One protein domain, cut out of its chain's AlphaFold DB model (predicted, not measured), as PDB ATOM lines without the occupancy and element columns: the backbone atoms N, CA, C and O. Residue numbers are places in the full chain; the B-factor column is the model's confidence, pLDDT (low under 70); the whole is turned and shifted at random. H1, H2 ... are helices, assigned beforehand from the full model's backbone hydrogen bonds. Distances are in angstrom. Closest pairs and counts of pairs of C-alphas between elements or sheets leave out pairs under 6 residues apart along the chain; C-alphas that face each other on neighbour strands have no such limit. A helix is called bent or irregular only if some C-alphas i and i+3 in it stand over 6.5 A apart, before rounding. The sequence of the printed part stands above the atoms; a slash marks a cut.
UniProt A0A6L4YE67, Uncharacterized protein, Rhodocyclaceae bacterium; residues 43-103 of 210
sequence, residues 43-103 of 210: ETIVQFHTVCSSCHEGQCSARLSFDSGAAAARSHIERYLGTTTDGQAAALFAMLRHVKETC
ATOM      1  N   GLU A  43     273.644 120.527 165.436       93.31
ATOM      2  CA  GLU A  43     273.499 119.892 166.747       93.31
ATOM      3  C   GLU A  43     272.449 118.772 166.725       93.31
ATOM      4  O   GLU A  43     272.725 117.655 167.159       93.31
ATOM      5  N   THR A  44     271.266 119.030 166.161       94.81
ATOM      6  CA  THR A  44     270.196 118.026 166.055       94.81
ATOM      7  C   THR A  44     270.603 116.847 165.165       94.81
ATOM      8  O   THR A  44     270.316 115.700 165.502       94.81
ATOM      9  N   ILE A  45     271.305 117.108 164.056       94.31
ATOM     10  CA  ILE A  45     271.823 116.066 163.152       94.31
ATOM     11  C   ILE A  45     272.839 115.182 163.885       94.31
ATOM     12  O   ILE A  45     272.773 113.953 163.825       94.31
ATOM     13  N   VAL A  46     273.766 115.806 164.612       95.25
ATOM     14  CA  VAL A  46     274.799 115.119 165.386       95.25
ATOM     15  C   VAL A  46     274.168 114.288 166.500       95.25
ATOM     16  O   VAL A  46     274.508 113.114 166.642       95.25
ATOM     17  N   GLN A  47     273.209 114.831 167.253       95.25
ATOM     18  CA  GLN A  47     272.463 114.088 168.276       95.25
ATOM     19  C   GLN A  47     271.753 112.870 167.682       95.25
ATOM     20  O   GLN A  47     271.891 111.763 168.204       95.25
ATOM     21  N   PHE A  48     271.054 113.041 166.557       94.44
ATOM     22  CA  PHE A  48     270.384 111.936 165.880       94.44
ATOM     23  C   PHE A  48     271.366 110.820 165.503       94.44
ATOM     24  O   PHE A  48     271.132 109.658 165.828       94.44
ATOM     25  N   HIS A  49     272.481 111.159 164.855       93.56
ATOM     26  CA  HIS A  49     273.409 110.155 164.330       93.56
ATOM     27  C   HIS A  49     274.362 109.543 165.366       93.56
ATOM     28  O   HIS A  49     274.961 108.496 165.117       93.56
ATOM     29  N   THR A  50     274.507 110.175 166.531       94.31
ATOM     30  CA  THR A  50     275.321 109.649 167.641       94.31
ATOM     31  C   THR A  50     274.499 108.902 168.688       94.31
ATOM     32  O   THR A  50     275.067 108.127 169.453       94.31
ATOM     33  N   VAL A  51     273.177 109.096 168.711       92.56
ATOM     34  CA  VAL A  51     272.272 108.455 169.675       92.56
ATOM     35  C   VAL A  51     271.222 107.616 168.952       92.56
ATOM     36  O   VAL A  51     271.273 106.389 169.009       92.56
ATOM     37  N   CYS A  52     270.310 108.242 168.209       90.06
ATOM     38  CA  CYS A  52     269.134 107.574 167.643       90.06
ATOM     39  C   CYS A  52     269.470 106.558 166.541       90.06
ATOM     40  O   CYS A  52     268.922 105.458 166.536       90.06
ATOM     41  N   SER A  53     270.385 106.878 165.619       87.00
ATOM     42  CA  SER A  53     270.726 105.970 164.510       87.00
ATOM     43  C   SER A  53     271.538 104.747 164.949       87.00
ATOM     44  O   SER A  53     271.824 103.874 164.134       87.00
ATOM     45  N   SER A  54     271.936 104.687 166.224       79.62
ATOM     46  CA  SER A  54     272.565 103.504 166.816       79.62
ATOM     47  C   SER A  54     271.541 102.479 167.331       79.62
ATOM     48  O   SER A  54     271.888 101.317 167.541       79.62
ATOM     49  N   CYS A  55     270.276 102.880 167.494       81.69
ATOM     50  CA  CYS A  55     269.187 102.018 167.940       81.69
ATOM     51  C   CYS A  55     268.628 101.177 166.780       81.69
ATOM     52  O   CYS A  55     268.693 101.585 165.619       81.69
ATOM     53  N   HIS A  56     268.001 100.031 167.071       76.38
ATOM     54  CA  HIS A  56     267.326  99.228 166.038       76.38
ATOM     55  C   HIS A  56     266.147  99.994 165.402       76.38
ATOM     56  O   HIS A  56     265.847  99.864 164.212       76.38
ATOM     57  N   GLU A  57     265.528 100.888 166.173       74.12
ATOM     58  CA  GLU A  57     264.536 101.846 165.707       74.12
ATOM     59  C   GLU A  57     265.134 102.876 164.752       74.12
ATOM     60  O   GLU A  57     264.381 103.430 163.973       74.12
ATOM     61  N   GLY A  58     266.445 103.114 164.752       64.25
ATOM     62  CA  GLY A  58     267.131 104.032 163.840       64.25
ATOM     63  C   GLY A  58     267.683 103.380 162.569       64.25
ATOM     64  O   GLY A  58     268.205 104.085 161.711       64.25
ATOM     65  N   GLN A  59     267.577 102.053 162.429       71.12
ATOM     66  CA  GLN A  59     268.095 101.302 161.277       71.12
ATOM     67  C   GLN A  59     267.065 101.189 160.146       71.12
ATOM     68  O   GLN A  59     265.859 101.214 160.393       71.12
ATOM     69  N   CYS A  60     267.525 101.013 158.904       80.12
ATOM     70  CA  CYS A  60     266.668 100.741 157.745       80.12
ATOM     71  C   CYS A  60     265.778  99.512 158.006       80.12
ATOM     72  O   CYS A  60     266.266  98.390 158.113       80.12
ATOM     73  N   SER A  61     264.463  99.714 158.132       69.06
ATOM     74  CA  SER A  61     263.518  98.602 158.326       69.06
ATOM     75  C   SER A  61     262.140  98.826 157.701       69.06
ATOM     76  O   SER A  61     261.235  98.041 157.980       69.06
ATOM     77  N   ALA A  62     261.952  99.900 156.914       65.88
ATOM     78  CA  ALA A  62     260.690 100.374 156.311       65.88
ATOM     79  C   ALA A  62     259.487 100.566 157.271       65.88
ATOM     80  O   ALA A  62     258.477 101.151 156.899       65.88
ATOM     81  N   ARG A  63     259.583 100.098 158.518       73.69
ATOM     82  CA  ARG A  63     258.588 100.222 159.580       73.69
ATOM     83  C   ARG A  63     259.031 101.317 160.532       73.69
ATOM     84  O   ARG A  63     260.069 101.191 161.184       73.69
ATOM     85  N   LEU A  64     258.240 102.379 160.602       74.56
ATOM     86  CA  LEU A  64     258.404 103.406 161.616       74.56
ATOM     87  C   LEU A  64     257.893 102.881 162.953       74.56
ATOM     88  O   LEU A  64     256.775 102.383 163.036       74.56
ATOM     89  N   SER A  65     258.707 103.020 163.996       71.88
ATOM     90  CA  SER A  65     258.319 102.638 165.358       71.88
ATOM     91  C   SER A  65     257.269 103.579 165.970       71.88
ATOM     92  O   SER A  65     256.672 103.234 166.983       71.88
ATOM     93  N   PHE A  66     257.037 104.752 165.363       74.75
ATOM     94  CA  PHE A  66     256.087 105.769 165.826       74.75
ATOM     95  C   PHE A  66     255.219 106.239 164.652       74.75
ATOM     96  O   PHE A  66     255.492 107.251 164.007       74.75
ATOM     97  N   ASP A  67     254.184 105.467 164.345       72.69
ATOM     98  CA  ASP A  67     253.201 105.753 163.291       72.69
ATOM     99  C   ASP A  67     252.362 107.016 163.560       72.69
ATOM    100  O   ASP A  67     251.903 107.681 162.635       72.69
ATOM    101  N   SER A  68     252.227 107.386 164.832       77.06
ATOM    102  CA  SER A  68     251.470 108.538 165.335       77.06
ATOM    103  C   SER A  68     252.276 109.847 165.399       77.06
ATOM    104  O   SER A  68     251.788 110.857 165.910       77.06
ATOM    105  N   GLY A  69     253.491 109.872 164.840       84.25
ATOM    106  CA  GLY A  69     254.255 111.100 164.616       84.25
ATOM    107  C   GLY A  69     255.175 111.531 165.765       84.25
ATOM    108  O   GLY A  69     255.411 110.808 166.735       84.25
ATOM    109  N   ALA A  70     255.704 112.755 165.658       85.31
ATOM    110  CA  ALA A  70     256.718 113.294 166.570       85.31
ATOM    111  C   ALA A  70     256.258 113.390 168.037       85.31
ATOM    112  O   ALA A  70     257.051 113.147 168.945       85.31
ATOM    113  N   ALA A  71     254.979 113.696 168.282       85.88
ATOM    114  CA  ALA A  71     254.430 113.771 169.637       85.88
ATOM    115  C   ALA A  71     254.485 112.411 170.354       85.88
ATOM    116  O   ALA A  71     254.858 112.347 171.524       85.88
ATOM    117  N   ALA A  72     254.192 111.323 169.637       85.25
ATOM    118  CA  ALA A  72     254.277 109.965 170.168       85.25
ATOM    119  C   ALA A  72     255.730 109.507 170.384       85.25
ATOM    120  O   ALA A  72     256.017 108.761 171.318       85.25
ATOM    121  N   ALA A  73     256.662 109.988 169.555       87.88
ATOM    122  CA  ALA A  73     258.087 109.702 169.704       87.88
ATOM    123  C   ALA A  73     258.747 110.477 170.861       87.88
ATOM    124  O   ALA A  73     259.806 110.071 171.343       87.88
ATOM    125  N   ARG A  74     258.146 111.579 171.333       90.44
ATOM    126  CA  ARG A  74     258.791 112.523 172.257       90.44
ATOM    127  C   ARG A  74     259.302 111.876 173.537       90.44
ATOM    128  O   ARG A  74     260.476 112.018 173.851       90.44
ATOM    129  N   SER A  75     258.464 111.133 174.260       90.31
ATOM    130  CA  SER A  75     258.889 110.520 175.527       90.31
ATOM    131  C   SER A  75     260.023 109.508 175.337       90.31
ATOM    132  O   SER A  75     260.824 109.288 176.241       90.31
ATOM    133  N   HIS A  76     260.088 108.871 174.163       89.81
ATOM    134  CA  HIS A  76     261.193 107.987 173.809       89.81
ATOM    135  C   HIS A  76     262.463 108.791 173.513       89.81
ATOM    136  O   HIS A  76     263.516 108.464 174.047       89.81
ATOM    137  N   ILE A  77     262.362 109.861 172.722       91.31
ATOM    138  CA  ILE A  77     263.476 110.773 172.431       91.31
ATOM    139  C   ILE A  77     264.061 111.339 173.734       91.31
ATOM    140  O   ILE A  77     265.271 111.267 173.956       91.31
ATOM    141  N   GLU A  78     263.206 111.833 174.629       93.75
ATOM    142  CA  GLU A  78     263.635 112.489 175.865       93.75
ATOM    143  C   GLU A  78     264.297 111.532 176.863       93.75
ATOM    144  O   GLU A  78     265.132 111.950 177.662       93.75
ATOM    145  N   ARG A  79     264.009 110.227 176.772       91.75
ATOM    146  CA  ARG A  79     264.711 109.201 177.555       91.75
ATOM    147  C   ARG A  79     266.204 109.135 177.228       91.75
ATOM    148  O   ARG A  79     266.991 108.822 178.116       91.75
ATOM    149  N   TYR A  80     266.584 109.391 175.977       89.75
ATOM    150  CA  TYR A  80     267.968 109.251 175.513       89.75
ATOM    151  C   TYR A  80     268.700 110.585 175.362       89.75
ATOM    152  O   TYR A  80     269.913 110.629 175.546       89.75
ATOM    153  N   LEU A  81     267.983 111.662 175.030       90.44
ATOM    154  CA  LEU A  81     268.569 112.985 174.788       90.44
ATOM    155  C   LEU A  81     268.292 114.000 175.907       90.44
ATOM    156  O   LEU A  81     268.848 115.094 175.879       90.44
ATOM    157  N   GLY A  82     267.469 113.648 176.899       91.19
ATOM    158  CA  GLY A  82     266.968 114.596 177.891       91.19
ATOM    159  C   GLY A  82     265.842 115.468 177.331       91.19
ATOM    160  O   GLY A  82     265.280 115.178 176.280       91.19
ATOM    161  N   THR A  83     265.477 116.533 178.043       93.12
ATOM    162  CA  THR A  83     264.376 117.422 177.641       93.12
ATOM    163  C   THR A  83     264.597 117.999 176.243       93.12
ATOM    164  O   THR A  83     265.664 118.532 175.951       93.12
ATOM    165  N   THR A  84     263.562 117.945 175.401       91.00
ATOM    166  CA  THR A  84     263.604 118.491 174.036       91.00
ATOM    167  C   THR A  84     262.541 119.561 173.836       91.00
ATOM    168  O   THR A  84     261.524 119.584 174.528       91.00
ATOM    169  N   THR A  85     262.766 120.461 172.880       92.56
ATOM    170  CA  THR A  85     261.709 121.360 172.386       92.56
ATOM    171  C   THR A  85     260.839 120.645 171.350       92.56
ATOM    172  O   THR A  85     261.282 119.684 170.721       92.56
ATOM    173  N   ASP A  86     259.628 121.145 171.103       90.19
ATOM    174  CA  ASP A  86     258.728 120.598 170.073       90.19
ATOM    175  C   ASP A  86     259.392 120.581 168.689       90.19
ATOM    176  O   ASP A  86     259.306 119.590 167.964       90.19
ATOM    177  N   GLY A  87     260.117 121.652 168.346       90.69
ATOM    178  CA  GLY A  87     260.847 121.758 167.082       90.69
ATOM    179  C   GLY A  87     261.985 120.741 166.964       90.69
ATOM    180  O   GLY A  87     262.151 120.123 165.913       90.69
ATOM    181  N   GLN A  88     262.734 120.510 168.045       91.12
ATOM    182  CA  GLN A  88     263.798 119.504 168.070       91.12
ATOM    183  C   GLN A  88     263.228 118.085 167.959       91.12
ATOM    184  O   GLN A  88     263.726 117.292 167.163       91.12
ATOM    185  N   ALA A  89     262.156 117.772 168.695       91.31
ATOM    186  CA  ALA A  89     261.483 116.478 168.606       91.31
ATOM    187  C   ALA A  89     260.932 116.221 167.192       91.31
ATOM    188  O   ALA A  89     261.113 115.130 166.648       91.31
ATOM    189  N   ALA A  90     260.329 117.234 166.560       91.50
ATOM    190  CA  ALA A  90     259.862 117.155 165.178       91.50
ATOM    191  C   ALA A  90     261.011 116.918 164.186       91.50
ATOM    192  O   ALA A  90     260.895 116.052 163.320       91.50
ATOM    193  N   ALA A  91     262.137 117.623 164.337       92.75
ATOM    194  CA  ALA A  91     263.308 117.444 163.481       92.75
ATOM    195  C   ALA A  91     263.925 116.041 163.622       92.75
ATOM    196  O   ALA A  91     264.183 115.379 162.617       92.75
ATOM    197  N   LEU A  92     264.100 115.547 164.852       92.44
ATOM    198  CA  LEU A  92     264.605 114.195 165.120       92.44
ATOM    199  C   LEU A  92     263.676 113.117 164.552       92.44
ATOM    200  O   LEU A  92     264.142 112.144 163.956       92.44
ATOM    201  N   PHE A  93     262.362 113.297 164.693       91.38
ATOM    202  CA  PHE A  93     261.377 112.397 164.103       91.38
ATOM    203  C   PHE A  93     261.423 112.422 162.567       91.38
ATOM    204  O   PHE A  93     261.356 111.373 161.928       91.38
ATOM    205  N   ALA A  94     261.589 113.596 161.960       91.00
ATOM    206  CA  ALA A  94     261.704 113.719 160.511       91.00
ATOM    207  C   ALA A  94     262.978 113.032 159.972       91.00
ATOM    208  O   ALA A  94     262.931 112.382 158.928       91.00
ATOM    209  N   MET A  95     264.098 113.090 160.703       91.62
ATOM    210  CA  MET A  95     265.307 112.320 160.368       91.62
ATOM    211  C   MET A  95     265.088 110.814 160.503       91.62
ATOM    212  O   MET A  95     265.484 110.057 159.618       91.62
ATOM    213  N   LEU A  96     264.433 110.377 161.583       90.06
ATOM    214  CA  LEU A  96     264.078 108.973 161.792       90.06
ATOM    215  C   LEU A  96     263.268 108.437 160.611       90.06
ATOM    216  O   LEU A  96     263.591 107.387 160.054       90.06
ATOM    217  N   ARG A  97     262.243 109.195 160.216       88.56
ATOM    218  CA  ARG A  97     261.409 108.911 159.054       88.56
ATOM    219  C   ARG A  97     262.235 108.791 157.781       88.56
ATOM    220  O   ARG A  97     262.166 107.760 157.119       88.56
ATOM    221  N   HIS A  98     263.068 109.788 157.493       89.56
ATOM    222  CA  HIS A  98     263.939 109.776 156.319       89.56
ATOM    223  C   HIS A  98     264.830 108.531 156.271       89.56
ATOM    224  O   HIS A  98     264.855 107.834 155.259       89.56
ATOM    225  N   VAL A  99     265.540 108.210 157.359       89.19
ATOM    226  CA  VAL A  99     266.445 107.047 157.399       89.19
ATOM    227  C   VAL A  99     265.674 105.740 157.201       89.19
ATOM    228  O   VAL A  99     266.137 104.851 156.485       89.19
ATOM    229  N   LYS A 100     264.476 105.626 157.782       86.81
ATOM    230  CA  LYS A 100     263.616 104.445 157.642       86.81
ATOM    231  C   LYS A 100     263.087 104.241 156.231       86.81
ATOM    232  O   LYS A 100     263.047 103.100 155.776       86.81
ATOM    233  N   GLU A 101     262.646 105.316 155.587       86.62
ATOM    234  CA  GLU A 101     262.004 105.273 154.272       86.62
ATOM    235  C   GLU A 101     263.033 105.172 153.143       86.62
ATOM    236  O   GLU A 101     262.843 104.420 152.190       86.62
ATOM    237  N   THR A 102     264.142 105.906 153.251       88.00
ATOM    238  CA  THR A 102     265.144 105.987 152.177       88.00
ATOM    239  C   THR A 102     266.269 104.968 152.319       88.00
ATOM    240  O   THR A 102     266.962 104.691 151.333       88.00
ATOM    241  N   CYS A 103     266.453 104.407 153.521       88.81
ATOM    242  CA  CYS A 103     267.605 103.575 153.872       88.81
ATOM    243  C   CYS A 103     268.931 104.266 153.521       88.81
ATOM    244  O   CYS A 103     269.803 103.697 152.867       88.81
TER     245      CYS A 103
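What this domain is: This is residues 43 to 103 of the 210 residues of an uncharacterized protein of Rhodocyclaceae bacterium (UniProt A0A6L4YE67). The long helix H3 is the core of a small helical domain, and two shorter helices, H1 and H2, pack on the earlier part of it, H2 crossing it nearly at a right angle and H1 aslant. The long link between H1 and H2, residues 51 to 69, has no named element and loops out past the later part of H3 before it returns to the start of H2. The printed part has 61 residues with three named helices, in the order H1, H2, H3, and no named strand; its class is all helix. It is compact, with a radius of gyration of the C-alphas of 10.3 A, and rounded, with spans of 27 by 24 by 16 A.

Where its parts are: H3, the longest helix, covers residues 86 to 102 and measures 24.0 A from first to last C-alpha. It begins with C-alpha 86 at (258.728, 120.598, 170.073) and ends with C-alpha 102 at (265.144, 105.987, 152.177). H2 is residues 70 to 81, 14.4 A long. It is irregular: C-alphas 72 and 75 are 7.1 A apart, where about 5 A is found in a regular helix, and its line is a rough one. H1 is residues 43 to 50, 10.4 A long, and its C-alpha 43 is at (273.499, 119.892, 166.747).

How they stand to each other: H3 touches H2 with its residues 89 to 94 alone. The closest C-alphas of the two are those of Ala 70 and Ala 90, 5.2 A apart. Their lines are about perpendicular, at 82 degrees. H3 touches H1 with its residues 88 to 95 alone, and the closest C-alphas are those of Phe 48 and Leu 92, 6.3 A apart. H1 and H3 run the same way at a steep tilt of 45 degrees. H1 and H2 are close but not clearly touching, with the C-alphas of Gln 47 and Leu 81 closest at 7.7 A, and their lines are about perpendicular at 73 degrees. In H1 and H3 every O i to N i+4 pair is within hydrogen-bond range; in H2 it is 5 of 8.

The domain as a whole: The two C-alphas farthest apart are those of Thr 83 and Thr 102, at 27.9 A, and the first and last printed C-alphas, of Glu 43 and Cys 103, are 21.6 A apart. The printed part has no cut. The link from H1 to H2, with 19 residues, is long; the link from H2 to H3, with 4 residues, is tight. The mean pLDDT of the printed part is 86.5, and residue 58 and residues 61 to 62, in the long link, are under 70.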